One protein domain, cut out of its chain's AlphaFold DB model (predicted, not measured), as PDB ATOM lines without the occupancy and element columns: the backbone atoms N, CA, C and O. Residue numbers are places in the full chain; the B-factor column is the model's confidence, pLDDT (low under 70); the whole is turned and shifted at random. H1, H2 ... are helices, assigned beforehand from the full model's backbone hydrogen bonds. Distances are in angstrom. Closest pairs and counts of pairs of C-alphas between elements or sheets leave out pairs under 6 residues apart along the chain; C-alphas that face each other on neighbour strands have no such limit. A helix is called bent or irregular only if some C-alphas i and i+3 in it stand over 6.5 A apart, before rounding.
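Overview. This is residues 157 to 194, 203 to 226 and 411 to 482 of the 648 residues of the protein "Hypothetical protein" of Amphiprora paludosa (UniProt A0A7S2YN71). Six helices cross in a compact pack around H4, which lies in the middle with H2 crossing it on one side and H5 on the other; H1 folds back along H2 as a hairpin. H6, sharply kinked, reaches from the long H3 to H5 and also touches H4. The printed part has 134 residues, with six named helices in the order H1 to H6 and no named strand, and its class is all helix. It is compact, with a radius of gyration of the C-alphas of 14.1 A, and rounded, with spans of 46 by 35 by 30 A.

Along the chain. H3, the longest helix, is residues 203 to 224 and runs 32.5 A from C-alpha 203 at (170.602, 72.430, 151.469) to C-alpha 224 at (173.555, 101.386, 166.034); it is neither bent nor irregular, but only just: C-alphas 203 and 206 are 6.1 A apart. H2, residues 172 to 190, is 26.8 A long, and H1, residues 157 to 167, is 15.0 A long, beginning at C-alpha 157 (185.890, 101.230, 155.452). H4 is residues 414 to 427, 20.0 A, and H5 is residues 443 to 459, 24.5 A. H6, residues 463 to 481, is 12.6 A from first to last C-alpha, ending at (156.972, 85.885, 159.089); it has a kink of 131 degrees near residue 473 and is irregular, with C-alphas 472 and 475 9.6 A apart.

Arrangement. H3, with residues 209 to 217 alone, touches H6; the closest C-alphas, those of Ala 213 and Cys 467, are 5.1 A apart, and the lines are only just about perpendicular at 72 degrees. H3 and H1 only just touch, with 3 pairs of C-alphas within 8 A, the closest being Val 159 and Thr 219 at 7.7 A. H4 and H6 are the hubs, touching three helices each. H4 touches H2 at a steep tilt of 53 degrees, closest at the C-alphas of Gln 180 and Ala 420, 4.6 A. H4 touches H5 at a steep tilt of 61 degrees, closest at the C-alphas of Val 419 and Gly 450, 3.9 A. H6 touches H5, closest at the C-alphas of Val 456 and Glu 479, 5.9 A. The hairpin of H1 and H2 has a shallow tilt of 13 degrees, opposite ways, with the C-alphas of Val 166 and Lys 175 closest at 4.8 A. H3 and H5 are apart. Every O i to N i+4 pair is within hydrogen-bond range in H2, H4 and H5, against 6 of 7 in H1, 17 of 18 in H3 and 12 of 15 in H6.

Size, cuts and confidence. The two C-alphas farthest apart, those of Thr 170 and Pro 203, are 46.4 A apart. Residues 195 to 202 and 227 to 410 are not printed, with gaps of 18.7 A from C-alpha 194 to 203 and 14.9 A from C-alpha 226 to 411. Of the links that are printed whole, H4 to H5 is long, with 15 residues. The mean pLDDT of the printed part is 81.8; residues 192 to 194, 203 to 207 and 429 to 443 are under 70.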
ATOM      1  N   SER A 157     185.718  99.886 156.028       85.62
ATOM      2  CA  SER A 157     185.890 101.230 155.452       85.62
ATOM      3  C   SER A 157     184.649 101.739 154.706       85.62
ATOM      4  O   SER A 157     184.354 102.931 154.765       85.62
ATOM      5  N   LEU A 158     183.863 100.851 154.084       87.00
ATOM      6  CA  LEU A 158     182.602 101.203 153.417       87.00
ATOM      7  C   LEU A 158     181.567 101.771 154.398       87.00
ATOM      8  O   LEU A 158     180.911 102.772 154.106       87.00
ATOM      9  N   VAL A 159     181.469 101.166 155.587       90.12
ATOM     10  CA  VAL A 159     180.602 101.647 156.671       90.12
ATOM     11  C   VAL A 159     181.125 102.985 157.190       90.12
ATOM     12  O   VAL A 159     180.369 103.950 157.288       90.12
ATOM     13  N   ILE A 160     182.430 103.073 157.457       90.81
ATOM     14  CA  ILE A 160     183.093 104.279 157.972       90.81
ATOM     15  C   ILE A 160     182.897 105.495 157.062       90.81
ATOM     16  O   ILE A 160     182.493 106.552 157.548       90.81
ATOM     17  N   ARG A 161     183.125 105.349 155.752       88.06
ATOM     18  CA  ARG A 161     183.014 106.440 154.772       88.06
ATOM     19  C   ARG A 161     181.606 107.038 154.729       88.06
ATOM     20  O   ARG A 161     181.458 108.257 154.683       88.06
ATOM     21  N   GLN A 162     180.567 106.205 154.810       90.38
ATOM     22  CA  GLN A 162     179.184 106.690 154.874       90.38
ATOM     23  C   GLN A 162     178.848 107.266 156.259       90.38
ATOM     24  O   GLN A 162     178.238 108.331 156.346       90.38
ATOM     25  N   LEU A 163     179.311 106.656 157.359       91.88
ATOM     26  CA  LEU A 163     179.131 107.220 158.705       91.88
ATOM     27  C   LEU A 163     179.786 108.603 158.866       91.88
ATOM     28  O   LEU A 163     179.227 109.452 159.565       91.88
ATOM     29  N   ALA A 164     180.912 108.868 158.196       90.00
ATOM     30  CA  ALA A 164     181.536 110.190 158.152       90.00
ATOM     31  C   ALA A 164     180.612 111.243 157.507       90.00
ATOM     32  O   ALA A 164     180.402 112.308 158.090       90.00
ATOM     33  N   ILE A 165     179.972 110.920 156.374       89.81
ATOM     34  CA  ILE A 165     178.977 111.782 155.699       89.81
ATOM     35  C   ILE A 165     177.748 112.012 156.596       89.81
ATOM     36  O   ILE A 165     177.255 113.138 156.728       89.81
ATOM     37  N   VAL A 166     177.273 110.961 157.272       91.69
ATOM     38  CA  VAL A 166     176.134 111.061 158.195       91.69
ATOM     39  C   VAL A 166     176.491 111.916 159.420       91.69
ATOM     40  O   VAL A 166     175.644 112.681 159.865       91.69
ATOM     41  N   VAL A 167     177.720 111.876 159.952       90.94
ATOM     42  CA  VAL A 167     178.166 112.775 161.042       90.94
ATOM     43  C   VAL A 167     178.380 114.213 160.563       90.94
ATOM     44  O   VAL A 167     177.996 115.142 161.272       90.94
ATOM     45  N   GLY A 168     178.935 114.414 159.366       89.00
ATOM     46  CA  GLY A 168     179.228 115.735 158.797       89.00
ATOM     47  C   GLY A 168     177.998 116.586 158.451       89.00
ATOM     48  O   GLY A 168     178.145 117.739 158.051       89.00
ATOM     49  N   THR A 169     176.784 116.051 158.603       91.06
ATOM     50  CA  THR A 169     175.532 116.713 158.211       91.06
ATOM     51  C   THR A 169     174.514 116.797 159.351       91.06
ATOM     52  O   THR A 169     174.436 115.942 160.233       91.06
ATOM     53  N   THR A 170     173.670 117.833 159.316       91.56
ATOM     54  CA  THR A 170     172.505 117.992 160.211       91.56
ATOM     55  C   THR A 170     171.176 117.678 159.513       91.56
ATOM     56  O   THR A 170     170.246 117.200 160.162       91.56
ATOM     57  N   LYS A 171     171.081 117.890 158.188       91.44
ATOM     58  CA  LYS A 171     169.891 117.605 157.365       91.44
ATOM     59  C   LYS A 171     169.543 116.100 157.415       91.44
ATOM     60  O   LYS A 171     170.276 115.279 156.868       91.44
ATOM     61  N   ARG A 172     168.400 115.732 158.023       90.00
ATOM     62  CA  ARG A 172     167.917 114.330 158.139       90.00
ATOM     63  C   ARG A 172     167.817 113.611 156.787       90.00
ATOM     64  O   ARG A 172     168.035 112.406 156.744       90.00
ATOM     65  N   THR A 173     167.501 114.327 155.711       89.00
ATOM     66  CA  THR A 173     167.419 113.778 154.347       89.00
ATOM     67  C   THR A 173     168.751 113.190 153.886       89.00
ATOM     68  O   THR A 173     168.791 112.018 153.538       89.00
ATOM     69  N   ILE A 174     169.851 113.943 154.002       90.25
ATOM     70  CA  ILE A 174     171.192 113.477 153.607       90.25
ATOM     71  C   ILE A 174     171.644 112.300 154.489       90.25
ATOM     72  O   ILE A 174     172.246 111.348 154.000       90.25
ATOM     73  N   LYS A 175     171.285 112.305 155.784       91.81
ATOM     74  CA  LYS A 175     171.536 111.161 156.679       91.81
ATOM     75  C   LYS A 175     170.798 109.889 156.241       91.81
ATOM     76  O   LYS A 175     171.348 108.804 156.386       91.81
ATOM     77  N   LEU A 176     169.562 110.008 155.750       91.44
ATOM     78  CA  LEU A 176     168.800 108.875 155.211       91.44
ATOM     79  C   LEU A 176     169.400 108.391 153.888       91.44
ATOM     80  O   LEU A 176     169.609 107.195 153.735       91.44
ATOM     81  N   GLU A 177     169.743 109.311 152.987       90.75
ATOM     82  CA  GLU A 177     170.346 109.012 151.684       90.75
ATOM     83  C   GLU A 177     171.689 108.273 151.826       90.75
ATOM     84  O   GLU A 177     171.859 107.212 151.234       90.75
ATOM     85  N   ALA A 178     172.600 108.747 152.685       91.00
ATOM     86  CA  ALA A 178     173.901 108.105 152.921       91.00
ATOM     87  C   ALA A 178     173.819 106.755 153.671       91.00
ATOM     88  O   ALA A 178     174.708 105.913 153.544       91.00
ATOM     89  N   LEU A 179     172.754 106.513 154.446       93.31
ATOM     90  CA  LEU A 179     172.473 105.181 155.002       93.31
ATOM     91  C   LEU A 179     171.822 104.260 153.959       93.31
ATOM     92  O   LEU A 179     172.096 103.064 153.939       93.31
ATOM     93  N   GLN A 180     170.987 104.803 153.074       92.00
ATOM     94  CA  GLN A 180     170.336 104.051 152.005       92.00
ATOM     95  C   GLN A 180     171.336 103.624 150.925       92.00
ATOM     96  O   GLN A 180     171.252 102.491 150.461       92.00
ATOM     97  N   THR A 181     172.313 104.466 150.564       90.44
ATOM     98  CA  THR A 181     173.424 104.052 149.691       90.44
ATOM     99  C   THR A 181     174.210 102.907 150.318       90.44
ATOM    100  O   THR A 181     174.373 101.880 149.669       90.44
ATOM    101  N   LEU A 182     174.597 103.021 151.597       91.50
ATOM    102  CA  LEU A 182     175.265 101.945 152.338       91.50
ATOM    103  C   LEU A 182     174.487 100.629 152.255       91.50
ATOM    104  O   LEU A 182     175.066  99.606 151.900       91.50
ATOM    105  N   PHE A 183     173.189 100.638 152.580       92.31
ATOM    106  CA  PHE A 183     172.398  99.409 152.579       92.31
ATOM    107  C   PHE A 183     172.174  98.864 151.171       92.31
ATOM    108  O   PHE A 183     172.318  97.664 150.979       92.31
ATOM    109  N   ARG A 184     171.879  99.710 150.179       89.06
ATOM    110  CA  ARG A 184     171.688  99.284 148.785       89.06
ATOM    111  C   ARG A 184     172.958  98.645 148.232       89.06
ATOM    112  O   ARG A 184     172.898  97.542 147.696       89.06
ATOM    113  N   ASP A 185     174.095  99.313 148.395       85.38
ATOM    114  CA  ASP A 185     175.376  98.866 147.853       85.38
ATOM    115  C   ASP A 185     175.841  97.574 148.563       85.38
ATOM    116  O   ASP A 185     176.369  96.671 147.920       85.38
ATOM    117  N   LEU A 186     175.540  97.415 149.862       87.69
ATOM    118  CA  LEU A 186     175.739  96.163 150.602       87.69
ATOM    119  C   LEU A 186     174.781  95.045 150.154       87.69
ATOM    120  O   LEU A 186     175.224  93.918 149.955       87.69
ATOM    121  N   ILE A 187     173.488  95.316 149.961       86.50
ATOM    122  CA  ILE A 187     172.505  94.307 149.520       86.50
ATOM    123  C   ILE A 187     172.839  93.805 148.107       86.50
ATOM    124  O   ILE A 187     172.735  92.607 147.855       86.50
ATOM    125  N   LEU A 188     173.322  94.679 147.218       83.38
ATOM    126  CA  LEU A 188     173.831  94.304 145.892       83.38
ATOM    127  C   LEU A 188     175.074  93.391 145.952       83.38
ATOM    128  O   LEU A 188     175.283  92.599 145.038       83.38
ATOM    129  N   LEU A 189     175.874  93.457 147.024       80.88
ATOM    130  CA  LEU A 189     176.973  92.514 147.281       80.88
ATOM    131  C   LEU A 189     176.493  91.196 147.922       80.88
ATOM    132  O   LEU A 189     177.144  90.166 147.759       80.88
ATOM    133  N   LEU A 190     175.364  91.201 148.644       78.19
ATOM    134  CA  LEU A 190     174.788  89.992 149.248       78.19
ATOM    135  C   LEU A 190     173.960  89.157 148.253       78.19
ATOM    136  O   LEU A 190     173.975  87.924 148.329       78.19
ATOM    137  N   LEU A 191     173.209  89.780 147.344       72.00
ATOM    138  CA  LEU A 191     172.333  89.061 146.413       72.00
ATOM    139  C   LEU A 191     173.123  88.381 145.272       72.00
ATOM    140  O   LEU A 191     174.127  88.914 144.803       72.00
ATOM    141  N   PRO A 192     172.711  87.179 144.816       58.16
ATOM    142  CA  PRO A 192     173.404  86.469 143.743       58.16
ATOM    143  C   PRO A 192     173.179  87.146 142.382       58.16
ATOM    144  O   PRO A 192     172.050  87.307 141.928       58.16
ATOM    145  N   ASN A 193     174.268  87.483 141.688       45.66
ATOM    146  CA  ASN A 193     174.251  88.238 140.427       45.66
ATOM    147  C   ASN A 193     173.789  87.445 139.179       45.66
ATOM    148  O   ASN A 193     174.008  87.904 138.059       45.66
ATOM    149  N   ASN A 194     173.194  86.252 139.319       42.09
ATOM    150  CA  ASN A 194     172.860  85.406 138.167       42.09
ATOM    151  C   ASN A 194     171.599  84.543 138.401       42.09
ATOM    152  O   ASN A 194     171.617  83.665 139.260       42.09
ATOM    153  N   PRO A 203     169.989  72.241 150.143       38.31
ATOM    154  CA  PRO A 203     170.602  72.430 151.469       38.31
ATOM    155  C   PRO A 203     171.624  73.577 151.555       38.31
ATOM    156  O   PRO A 203     171.677  74.271 152.565       38.31
ATOM    157  N   LYS A 204     172.438  73.787 150.510       40.50
ATOM    158  CA  LYS A 204     173.603  74.694 150.570       40.50
ATOM    159  C   LYS A 204     173.228  76.174 150.447       40.50
ATOM    160  O   LYS A 204     173.811  77.028 151.111       40.50
ATOM    161  N   GLU A 205     172.225  76.477 149.626       50.69
ATOM    162  CA  GLU A 205     171.788  77.849 149.345       50.69
ATOM    163  C   GLU A 205     171.269  78.560 150.608       50.69
ATOM    164  O   GLU A 205     171.661  79.694 150.893       50.69
ATOM    165  N   THR A 206     170.471  77.864 151.426       51.44
ATOM    166  CA  THR A 206     169.890  78.409 152.670       51.44
ATOM    167  C   THR A 206     170.942  78.740 153.734       51.44
ATOM    168  O   THR A 206     170.835  79.770 154.401       51.44
ATOM    169  N   GLN A 207     172.007  77.937 153.849       55.09
ATOM    170  CA  GLN A 207     173.149  78.249 154.718       55.09
ATOM    171  C   GLN A 207     173.876  79.523 154.251       55.09
ATOM    172  O   GLN A 207     174.221  80.369 155.077       55.09
ATOM    173  N   SER A 208     174.031  79.713 152.932       73.62
ATOM    174  CA  SER A 208     174.624  80.939 152.378       73.62
ATOM    175  C   SER A 208     173.775  82.185 152.664       73.62
ATOM    176  O   SER A 208     174.316  83.233 153.021       73.62
ATOM    177  N   LEU A 209     172.443  82.075 152.579       79.38
ATOM    178  CA  LEU A 209     171.531  83.180 152.884       79.38
ATOM    179  C   LEU A 209     171.550  83.526 154.378       79.38
ATOM    180  O   LEU A 209     171.497  84.705 154.730       79.38
ATOM    181  N   HIS A 210     171.721  82.533 155.258       80.50
ATOM    182  CA  HIS A 210     171.861  82.788 156.690       80.50
ATOM    183  C   HIS A 210     173.132  83.582 157.026       80.50
ATOM    184  O   HIS A 210     173.052  84.560 157.768       80.50
ATOM    185  N   ALA A 211     174.279  83.241 156.428       82.06
ATOM    186  CA  ALA A 211     175.512  84.021 156.585       82.06
ATOM    187  C   ALA A 211     175.352  85.472 156.077       82.06
ATOM    188  O   ALA A 211     175.742  86.424 156.753       82.06
ATOM    189  N   LYS A 212     174.683  85.662 154.933       85.19
ATOM    190  CA  LYS A 212     174.385  86.992 154.368       85.19
ATOM    191  C   LYS A 212     173.490  87.835 155.287       85.19
ATOM    192  O   LYS A 212     173.756  89.021 155.487       85.19
ATOM    193  N   ALA A 213     172.469  87.232 155.898       87.00
ATOM    194  CA  ALA A 213     171.620  87.904 156.882       87.00
ATOM    195  C   ALA A 213     172.380  88.263 158.171       87.00
ATOM    196  O   ALA A 213     172.190  89.361 158.700       87.00
ATOM    197  N   GLN A 214     173.285  87.394 158.639       86.31
ATOM    198  CA  GLN A 214     174.183  87.710 159.755       86.31
ATOM    199  C   GLN A 214     175.086  88.910 159.427       86.31
ATOM    200  O   GLN A 214     175.227  89.798 160.260       86.31
ATOM    201  N   LEU A 215     175.637  89.006 158.212       88.94
ATOM    202  CA  LEU A 215     176.483  90.134 157.795       88.94
ATOM    203  C   LEU A 215     175.714  91.468 157.712       88.94
ATOM    204  O   LEU A 215     176.211  92.509 158.158       88.94
ATOM    205  N   LEU A 216     174.462  91.440 157.245       90.12
ATOM    206  CA  LEU A 216     173.554  92.592 157.318       90.12
ATOM    207  C   LEU A 216     173.268  93.001 158.780       90.12
ATOM    208  O   LEU A 216     173.311  94.186 159.113       90.12
ATOM    209  N   HIS A 217     173.041  92.030 159.667       89.75
ATOM    210  CA  HIS A 217     172.800  92.255 161.096       89.75
ATOM    211  C   HIS A 217     174.038  92.823 161.818       89.75
ATOM    212  O   HIS A 217     173.908  93.817 162.530       89.75
ATOM    213  N   MET A 218     175.243  92.292 161.570       89.75
ATOM    214  CA  MET A 218     176.504  92.850 162.089       89.75
ATOM    215  C   MET A 218     176.696  94.308 161.650       89.75
ATOM    216  O   MET A 218     177.108  95.153 162.444       89.75
ATOM    217  N   THR A 219     176.333  94.633 160.406       91.62
ATOM    218  CA  THR A 219     176.394  96.010 159.894       91.62
ATOM    219  C   THR A 219     175.409  96.935 160.619       91.62
ATOM    220  O   THR A 219     175.779  98.046 161.005       91.62
ATOM    221  N   LEU A 220     174.173  96.480 160.858       91.88
ATOM    222  CA  LEU A 220     173.177  97.227 161.634       91.88
ATOM    223  C   LEU A 220     173.650  97.484 163.069       91.88
ATOM    224  O   LEU A 220     173.525  98.608 163.552       91.88
ATOM    225  N   ASP A 221     174.233  96.487 163.732       89.25
ATOM    226  CA  ASP A 221     174.744  96.623 165.098       89.25
ATOM    227  C   ASP A 221     175.897  97.636 165.188       89.25
ATOM    228  O   ASP A 221     175.864  98.528 166.043       89.25
ATOM    229  N   LEU A 222     176.848  97.605 164.247       90.56
ATOM    230  CA  LEU A 222     177.936  98.589 164.168       90.56
ATOM    231  C   LEU A 222     177.425 100.020 163.923       90.56
ATOM    232  O   LEU A 222     177.937 100.959 164.534       90.56
ATOM    233  N   ILE A 223     176.396 100.204 163.085       92.00
ATOM    234  CA  ILE A 223     175.747 101.511 162.857       92.00
ATOM    235  C   ILE A 223     174.995 101.983 164.113       92.00
ATOM    236  O   ILE A 223     175.023 103.167 164.448       92.00
ATOM    237  N   LEU A 224     174.330 101.075 164.830       88.88
ATOM    238  CA  LEU A 224     173.555 101.386 166.034       88.88
ATOM    239  C   LEU A 224     174.416 101.525 167.303       88.88
ATOM    240  O   LEU A 224     173.921 102.022 168.315       88.88
ATOM    241  N   GLY A 225     175.685 101.101 167.272       85.19
ATOM    242  CA  GLY A 225     176.545 101.014 168.457       85.19
ATOM    243  C   GLY A 225     176.134  99.897 169.425       85.19
ATOM    244  O   GLY A 225     176.354 100.022 170.630       85.19
ATOM    245  N   LYS A 226     175.499  98.843 168.905       83.50
ATOM    246  CA  LYS A 226     175.057  97.645 169.630       83.50
ATOM    247  C   LYS A 226     175.999  96.470 169.358       83.50
ATOM    248  O   LYS A 226     176.760  96.496 168.396       83.50
ATOM    249  N   GLY A 411     173.915 110.829 165.118       87.38
ATOM    250  CA  GLY A 411     172.682 111.626 165.067       87.38
ATOM    251  C   GLY A 411     171.587 110.990 164.200       87.38
ATOM    252  O   GLY A 411     170.662 111.676 163.776       87.38
ATOM    253  N   ALA A 412     171.700 109.687 163.932       87.31
ATOM    254  CA  ALA A 412     170.632 108.841 163.417       87.31
ATOM    255  C   ALA A 412     169.995 108.064 164.580       87.31
ATOM    256  O   ALA A 412     170.656 107.716 165.557       87.31
ATOM    257  N   THR A 413     168.699 107.789 164.468       90.31
ATOM    258  CA  THR A 413     167.942 106.912 165.376       90.31
ATOM    259  C   THR A 413     167.706 105.553 164.722       90.31
ATOM    260  O   THR A 413     167.771 105.439 163.496       90.31
ATOM    261  N   LEU A 414     167.327 104.541 165.511       89.38
ATOM    262  CA  LEU A 414     166.894 103.247 164.972       89.38
ATOM    263  C   LEU A 414     165.807 103.406 163.896       89.38
ATOM    264  O   LEU A 414     165.908 102.790 162.840       89.38
ATOM    265  N   LYS A 415     164.839 104.311 164.101       90.00
ATOM    266  CA  LYS A 415     163.774 104.590 163.124       90.00
ATOM    267  C   LYS A 415     164.331 105.041 161.772       90.00
ATOM    268  O   LYS A 415     163.880 104.578 160.734       90.00
ATOM    269  N   THR A 416     165.335 105.922 161.762       92.31
ATOM    270  CA  THR A 416     165.980 106.360 160.509       92.31
ATOM    271  C   THR A 416     166.838 105.273 159.862       92.31
ATOM    272  O   THR A 416     166.905 105.232 158.640       92.31
ATOM    273  N   VAL A 417     167.442 104.373 160.646       93.81
ATOM    274  CA  VAL A 417     168.180 103.217 160.106       93.81
ATOM    275  C   VAL A 417     167.212 102.212 159.465       93.81
ATOM    276  O   VAL A 417     167.452 101.777 158.346       93.81
ATOM    277  N   LEU A 418     166.081 101.911 160.116       93.12
ATOM    278  CA  LEU A 418     165.043 101.026 159.569       93.12
ATOM    279  C   LEU A 418     164.369 101.613 158.318       93.12
ATOM    280  O   LEU A 418     164.139 100.872 157.370       93.12
ATOM    281  N   VAL A 419     164.111 102.927 158.266       92.81
ATOM    282  CA  VAL A 419     163.624 103.591 157.038       92.81
ATOM    283  C   VAL A 419     164.628 103.418 155.894       92.81
ATOM    284  O   VAL A 419     164.231 102.976 154.823       92.81
ATOM    285  N   ALA A 420     165.916 103.704 156.118       93.19
ATOM    286  CA  ALA A 420     166.952 103.587 155.085       93.19
ATOM    287  C   ALA A 420     167.198 102.136 154.621       93.19
ATOM    288  O   ALA A 420     167.512 101.899 153.455       93.19
ATOM    289  N   LEU A 421     167.036 101.158 155.519       93.50
ATOM    290  CA  LEU A 421     167.086  99.734 155.184       93.50
ATOM    291  C   LEU A 421     165.872  99.318 154.339       93.50
ATOM    292  O   LEU A 421     166.029  98.663 153.310       93.50
ATOM    293  N   ALA A 422     164.665  99.724 154.748       92.56
ATOM    294  CA  ALA A 422     163.432  99.437 154.021       92.56
ATOM    295  C   ALA A 422     163.461 100.025 152.602       92.56
ATOM    296  O   ALA A 422     163.119  99.326 151.650       92.56
ATOM    297  N   THR A 423     163.918 101.271 152.437       89.94
ATOM    298  CA  THR A 423     164.017 101.907 151.115       89.94
ATOM    299  C   THR A 423     165.050 101.229 150.226       89.94
ATOM    300  O   THR A 423     164.726 100.934 149.081       89.94
ATOM    301  N   ALA A 424     166.232 100.888 150.749       90.81
ATOM    302  CA  ALA A 424     167.252 100.160 149.996       90.81
ATOM    303  C   ALA A 424     166.745  98.803 149.470       90.81
ATOM    304  O   ALA A 424     166.940  98.484 148.302       90.81
ATOM    305  N   ILE A 425     166.027  98.031 150.292       89.12
ATOM    306  CA  ILE A 425     165.418  96.749 149.879       89.12
ATOM    307  C   ILE A 425     164.273  96.973 148.881       89.12
ATOM    308  O   ILE A 425     164.073  96.182 147.965       89.12
ATOM    309  N   SER A 426     163.530  98.069 149.031       87.12
ATOM    310  CA  SER A 426     162.469  98.465 148.103       87.12
ATOM    311  C   SER A 426     163.033  98.965 146.753       87.12
ATOM    312  O   SER A 426     162.309  98.968 145.758       87.12
ATOM    313  N   GLU A 427     164.308  99.365 146.675       82.88
ATOM    314  CA  GLU A 427     165.024  99.672 145.423       82.88
ATOM    315  C   GLU A 427     165.670  98.426 144.794       82.88
ATOM    316  O   GLU A 427     165.546  98.213 143.585       82.88
ATOM    317  N   VAL A 428     166.324  97.579 145.597       77.81
ATOM    318  CA  VAL A 428     166.957  96.330 145.139       77.81
ATOM    319  C   VAL A 428     165.931  95.192 145.110       77.81
ATOM    320  O   VAL A 428     165.938  94.288 145.945       77.81
ATOM    321  N   SER A 429     165.026  95.243 144.128       63.59
ATOM    322  CA  SER A 429     164.059  94.165 143.886       63.59
ATOM    323  C   SER A 429     164.779  92.853 143.527       63.59
ATOM    324  O   SER A 429     165.544  92.842 142.559       63.59
ATOM    325  N   PRO A 430     164.519  91.727 144.222       54.56
ATOM    326  CA  PRO A 430     165.236  90.466 144.000       54.56
ATOM    327  C   PRO A 430     164.958  89.823 142.629       54.56
ATOM    328  O   PRO A 430     165.677  88.916 142.220       54.56
ATOM    329  N   GLU A 431     163.937  90.288 141.902       47.53
ATOM    330  CA  GLU A 431     163.595  89.802 140.558       47.53
ATOM    331  C   GLU A 431     164.302  90.570 139.427       47.53
ATOM    332  O   GLU A 431     164.169  90.206 138.260       47.53
ATOM    333  N   THR A 432     165.057  91.635 139.730       46.25
ATOM    334  CA  THR A 432     165.764  92.431 138.715       46.25
ATOM    335  C   THR A 432     167.227  92.618 139.106       46.25
ATOM    336  O   THR A 432     167.559  93.460 139.934       46.25
ATOM    337  N   SER A 433     168.135  91.888 138.452       46.66
ATOM    338  CA  SER A 433     169.596  91.993 138.648       46.66
ATOM    339  C   SER A 433     170.217  93.287 138.085       46.66
ATOM    340  O   SER A 433     171.423  93.364 137.862       46.66
ATOM    341  N   ALA A 434     169.390  94.295 137.819       47.97
ATOM    342  CA  ALA A 434     169.772  95.654 137.486       47.97
ATOM    343  C   ALA A 434     168.955  96.592 138.391       47.97
ATOM    344  O   ALA A 434     167.740  96.404 138.502       47.97
ATOM    345  N   PRO A 435     169.571  97.596 139.039       49.12
ATOM    346  CA  PRO A 435     168.825  98.543 139.855       49.12
ATOM    347  C   PRO A 435     167.831  99.308 138.974       49.12
ATOM    348  O   PRO A 435     168.215  99.899 137.962       49.12
ATOM    349  N   ASN A 436     166.557  99.335 139.372       46.97
ATOM    350  CA  ASN A 436     165.514 100.103 138.688       46.97
ATOM    351  C   ASN A 436     165.663 101.606 138.995       46.97
ATOM    352  O   ASN A 436     164.857 102.208 139.699       46.97
ATOM    353  N   ILE A 437     166.714 102.217 138.439       51.94
ATOM    354  CA  ILE A 437     167.035 103.655 138.530       51.94
ATOM    355  C   ILE A 437     165.885 104.521 137.963       51.94
ATOM    356  O   ILE A 437     165.731 105.690 138.314       51.94
ATOM    357  N   SER A 438     165.027 103.935 137.125       45.19
ATOM    358  CA  SER A 438     163.872 104.540 136.458       45.19
ATOM    359  C   SER A 438     162.612 104.707 137.330       45.19
ATOM    360  O   SER A 438     161.499 104.593 136.825       45.19
ATOM    361  N   SER A 439     162.741 105.049 138.616       47.00
ATOM    362  CA  SER A 439     161.790 105.971 139.272       47.00
ATOM    363  C   SER A 439     162.268 106.421 140.651       47.00
ATOM    364  O   SER A 439     162.569 105.615 141.527       47.00
ATOM    365  N   SER A 440     162.237 107.732 140.900       51.31
ATOM    366  CA  SER A 440     162.297 108.257 142.264       51.31
ATOM    367  C   SER A 440     160.999 107.896 142.992       51.31
ATOM    368  O   SER A 440     159.982 108.580 142.823       51.31
ATOM    369  N   LYS A 441     161.016 106.828 143.801       56.88
ATOM    370  CA  LYS A 441     159.920 106.536 144.735       56.88
ATOM    371  C   LYS A 441     159.645 107.789 145.565       56.88
ATOM    372  O   LYS A 441     160.558 108.368 146.144       56.88
ATOM    373  N   SER A 442     158.388 108.236 145.581       59.59
ATOM    374  CA  SER A 442     158.027 109.449 146.323       59.59
ATOM    375  C   SER A 442     158.403 109.303 147.800       59.59
ATOM    376  O   SER A 442     158.327 108.202 148.352       59.59
ATOM    377  N   THR A 443     158.754 110.407 148.461       69.62
ATOM    378  CA  THR A 443     159.121 110.404 149.889       69.62
ATOM    379  C   THR A 443     158.066 109.714 150.755       69.62
ATOM    380  O   THR A 443     158.409 108.938 151.636       69.62
ATOM    381  N   LYS A 444     156.780 109.885 150.420       73.00
ATOM    382  CA  LYS A 444     155.648 109.206 151.070       73.00
ATOM    383  C   LYS A 444     155.704 107.677 150.951       73.00
ATOM    384  O   LYS A 444     155.391 106.983 151.912       73.00
ATOM    385  N   ALA A 445     156.109 107.145 149.795       74.50
ATOM    386  CA  ALA A 445     156.281 105.703 149.608       74.50
ATOM    387  C   ALA A 445     157.457 105.178 150.451       74.50
ATOM    388  O   ALA A 445     157.306 104.187 151.164       74.50
ATOM    389  N   MET A 446     158.583 105.900 150.439       74.75
ATOM    390  CA  MET A 446     159.765 105.600 151.255       74.75
ATOM    391  C   MET A 446     159.449 105.593 152.760       74.75
ATOM    392  O   MET A 446     159.850 104.686 153.487       74.75
ATOM    393  N   GLU A 447     158.682 106.581 153.226       78.81
ATOM    394  CA  GLU A 447     158.216 106.664 154.612       78.81
ATOM    395  C   GLU A 447     157.237 105.530 154.953       78.81
ATOM    396  O   GLU A 447     157.364 104.935 156.023       78.81
ATOM    397  N   SER A 448     156.333 105.153 154.039       87.06
ATOM    398  CA  SER A 448     155.389 104.046 154.260       87.06
ATOM    399  C   SER A 448     156.072 102.679 154.405       87.06
ATOM    400  O   SER A 448     155.716 101.911 155.299       87.06
ATOM    401  N   ASP A 449     157.103 102.390 153.604       88.12
ATOM    402  CA  ASP A 449     157.897 101.159 153.721       88.12
ATOM    403  C   ASP A 449     158.724 101.140 155.018       88.12
ATOM    404  O   ASP A 449     158.812 100.112 155.696       88.12
ATOM    405  N   GLY A 450     159.258 102.293 155.430       89.56
ATOM    406  CA  GLY A 450     159.918 102.449 156.726       89.56
ATOM    407  C   GLY A 450     158.976 102.281 157.924       89.56
ATOM    408  O   GLY A 450     159.352 101.666 158.920       89.56
ATOM    409  N   GLU A 451     157.731 102.764 157.839       90.81
ATOM    410  CA  GLU A 451     156.708 102.520 158.862       90.81
ATOM    411  C   GLU A 451     156.318 101.044 158.968       90.81
ATOM    412  O   GLU A 451     156.110 100.546 160.076       90.81
ATOM    413  N   ARG A 452     156.195 100.351 157.831       92.88
ATOM    414  CA  ARG A 452     155.924  98.909 157.773       92.88
ATOM    415  C   ARG A 452     157.024  98.127 158.480       92.88
ATOM    416  O   ARG A 452     156.744  97.403 159.436       92.88
ATOM    417  N   LEU A 453     158.288  98.371 158.127       94.00
ATOM    418  CA  LEU A 453     159.414  97.715 158.794       94.00
ATOM    419  C   LEU A 453     159.543  98.109 160.280       94.00
ATOM    420  O   LEU A 453     159.910  97.277 161.109       94.00
ATOM    421  N   GLN A 454     159.176  99.338 160.659       93.06
ATOM    422  CA  GLN A 454     159.104  99.734 162.069       93.06
ATOM    423  C   GLN A 454     158.013  98.966 162.833       93.06
ATOM    424  O   GLN A 454     158.251  98.576 163.974       93.06
ATOM    425  N   LYS A 455     156.837  98.720 162.234       92.00
ATOM    426  CA  LYS A 455     155.773  97.894 162.839       92.00
ATOM    427  C   LYS A 455     156.270  96.461 163.065       92.00
ATOM    428  O   LYS A 455     156.105  95.944 164.166       92.00
ATOM    429  N   VAL A 456     156.966  95.884 162.082       93.31
ATOM    430  CA  VAL A 456     157.617  94.567 162.202       93.31
ATOM    431  C   VAL A 456     158.637  94.538 163.343       93.31
ATOM    432  O   VAL A 456     158.541  93.680 164.216       93.31
ATOM    433  N   TYR A 457     159.564  95.500 163.406       91.62
ATOM    434  CA  TYR A 457     160.551  95.566 164.492       91.62
ATOM    435  C   TYR A 457     159.901  95.735 165.875       91.62
ATOM    436  O   TYR A 457     160.359  95.135 166.844       91.62
ATOM    437  N   ASN A 458     158.817  96.513 165.983       90.19
ATOM    438  CA  ASN A 458     158.106  96.688 167.253       90.19
ATOM    439  C   ASN A 458     157.501  95.368 167.761       90.19
ATOM    440  O   ASN A 458     157.513  95.132 168.963       90.19
ATOM    441  N   VAL A 459     156.967  94.530 166.865       88.44
ATOM    442  CA  VAL A 459     156.379  93.214 167.190       88.44
ATOM    443  C   VAL A 459     157.462  92.160 167.441       88.44
ATOM    444  O   VAL A 459     157.332  91.328 168.337       88.44
ATOM    445  N   CYS A 460     158.540  92.215 166.661       86.50
ATOM    446  CA  CYS A 460     159.620  91.242 166.635       86.50
ATOM    447  C   CYS A 460     160.981  91.971 166.639       86.50
ATOM    448  O   CYS A 460     161.596  92.127 165.586       86.50
ATOM    449  N   PRO A 461     161.512  92.410 167.797       85.25
ATOM    450  CA  PRO A 461     162.778  93.155 167.872       85.25
ATOM    451  C   PRO A 461     164.018  92.244 167.728       85.25
ATOM    452  O   PRO A 461     164.997  92.356 168.465       85.25
ATOM    453  N   ARG A 462     163.973  91.304 166.776       84.62
ATOM    454  CA  ARG A 462     164.955  90.238 166.538       84.62
ATOM    455  C   ARG A 462     165.568  90.432 165.152       84.62
ATOM    456  O   ARG A 462     165.161  89.795 164.183       84.62
ATOM    457  N   LEU A 463     166.542  91.342 165.062       86.56
ATOM    458  CA  LEU A 463     167.116  91.801 163.788       86.56
ATOM    459  C   LEU A 463     167.604  90.661 162.881       86.56
ATOM    460  O   LEU A 463     167.433  90.769 161.676       86.56
ATOM    461  N   ASN A 464     168.115  89.550 163.426       86.44
ATOM    462  CA  ASN A 464     168.538  88.398 162.618       86.44
ATOM    463  C   ASN A 464     167.393  87.824 161.757       86.44
ATOM    464  O   ASN A 464     167.568  87.605 160.564       86.44
ATOM    465  N   GLU A 465     166.208  87.617 162.341       86.81
ATOM    466  CA  GLU A 465     165.047  87.065 161.624       86.81
ATOM    467  C   GLU A 465     164.415  88.081 160.674       86.81
ATOM    468  O   GLU A 465     164.008  87.714 159.573       86.81
ATOM    469  N   ILE A 466     164.443  89.365 161.038       90.50
ATOM    470  CA  ILE A 466     164.079  90.451 160.123       90.50
ATOM    471  C   ILE A 466     165.011  90.450 158.902       90.50
ATOM    472  O   ILE A 466     164.533  90.443 157.774       90.50
ATOM    473  N   CYS A 467     166.333  90.414 159.099       90.50
ATOM    474  CA  CYS A 467     167.320  90.384 158.017       90.50
ATOM    475  C   CYS A 467     167.164  89.153 157.111       90.50
ATOM    476  O   CYS A 467     167.289  89.291 155.897       90.50
ATOM    477  N   LEU A 468     166.840  87.983 157.674       89.44
ATOM    478  CA  LEU A 468     166.506  86.781 156.904       89.44
ATOM    479  C   LEU A 468     165.271  87.016 156.025       89.44
ATOM    480  O   LEU A 468     165.375  86.975 154.803       89.44
ATOM    481  N   ALA A 469     164.122  87.335 156.625       90.19
ATOM    482  CA  ALA A 469     162.865  87.497 155.896       90.19
ATOM    483  C   ALA A 469     162.920  88.613 154.833       90.19
ATOM    484  O   ALA A 469     162.335  88.477 153.756       90.19
ATOM    485  N   LEU A 470     163.663  89.687 155.115       90.31
ATOM    486  CA  LEU A 470     163.922  90.777 154.179       90.31
ATOM    487  C   LEU A 470     164.751  90.337 152.963       90.31
ATOM    488  O   LEU A 470     164.400  90.712 151.846       90.31
ATOM    489  N   LEU A 471     165.807  89.536 153.145       87.50
ATOM    490  CA  LEU A 471     166.597  89.002 152.025       87.50
ATOM    491  C   LEU A 471     165.849  87.899 151.252       87.50
ATOM    492  O   LEU A 471     166.058  87.747 150.054       87.50
ATOM    493  N   GLU A 472     164.958  87.154 151.910       85.50
ATOM    494  CA  GLU A 472     164.172  86.075 151.292       85.50
ATOM    495  C   GLU A 472     162.905  86.534 150.531       85.50
ATOM    496  O   GLU A 472     162.260  85.721 149.862       85.50
ATOM    497  N   GLY A 473     162.463  87.787 150.688       81.62
ATOM    498  CA  GLY A 473     161.204  88.264 150.087       81.62
ATOM    499  C   GLY A 473     160.770  89.687 150.451       81.62
ATOM    500  O   GLY A 473     159.593  90.032 150.319       81.62
ATOM    501  N   GLY A 474     161.697  90.524 150.920       88.56
ATOM    502  CA  GLY A 474     161.447  91.927 151.229       88.56
ATOM    503  C   GLY A 474     160.422  92.164 152.343       88.56
ATOM    504  O   GLY A 474     160.142  91.316 153.189       88.56
ATOM    505  N   ILE A 475     159.860  93.373 152.353       90.94
ATOM    506  CA  ILE A 475     159.066  93.890 153.480       90.94
ATOM    507  C   ILE A 475     157.763  93.096 153.688       90.94
ATOM    508  O   ILE A 475     157.359  92.903 154.828       90.94
ATOM    509  N   LYS A 476     157.134  92.577 152.618       90.75
ATOM    510  CA  LYS A 476     155.920  91.741 152.731       90.75
ATOM    511  C   LYS A 476     156.203  90.445 153.499       90.75
ATOM    512  O   LYS A 476     155.551  90.163 154.497       90.75
ATOM    513  N   ARG A 477     157.249  89.713 153.099       89.88
ATOM    514  CA  ARG A 477     157.666  88.480 153.779       89.88
ATOM    515  C   ARG A 477     158.103  88.743 155.220       89.88
ATOM    516  O   ARG A 477     157.865  87.907 156.088       89.88
ATOM    517  N   ALA A 478     158.702  89.903 155.503       90.50
ATOM    518  CA  ALA A 478     159.001  90.323 156.872       90.50
ATOM    519  C   ALA A 478     157.725  90.548 157.712       90.50
ATOM    520  O   ALA A 478     157.674  90.075 158.843       90.50
ATOM    521  N   GLU A 479     156.682  91.187 157.171       92.00
ATOM    522  CA  GLU A 479     155.379  91.340 157.850       92.00
ATOM    523  C   GLU A 479     154.676  89.997 158.109       92.00
ATOM    524  O   GLU A 479     154.097  89.808 159.176       92.00
ATOM    525  N   GLU A 480     154.753  89.057 157.166       91.50
ATOM    526  CA  GLU A 480     154.108  87.738 157.260       91.50
ATOM    527  C   GLU A 480     154.826  86.776 158.226       91.50
ATOM    528  O   GLU A 480     154.180  85.987 158.914       91.50
ATOM    529  N   SER A 481     156.163  86.827 158.295       87.50
ATOM    530  CA  SER A 481     156.972  85.885 159.089       87.50
ATOM    531  C   SER A 481     157.263  86.349 160.520       87.50
ATOM    532  O   SER A 481     157.277  85.534 161.446       87.50
ATOM    533  N   CYS A 482     157.497  87.647 160.736       88.38
ATOM    534  CA  CYS A 482     157.983  88.184 162.010       88.38
ATOM    535  C   CYS A 482     156.840  88.456 163.004       88.38
ATOM    536  O   CYS A 482     156.575  89.593 163.400       88.38
TER     537      CYS A 482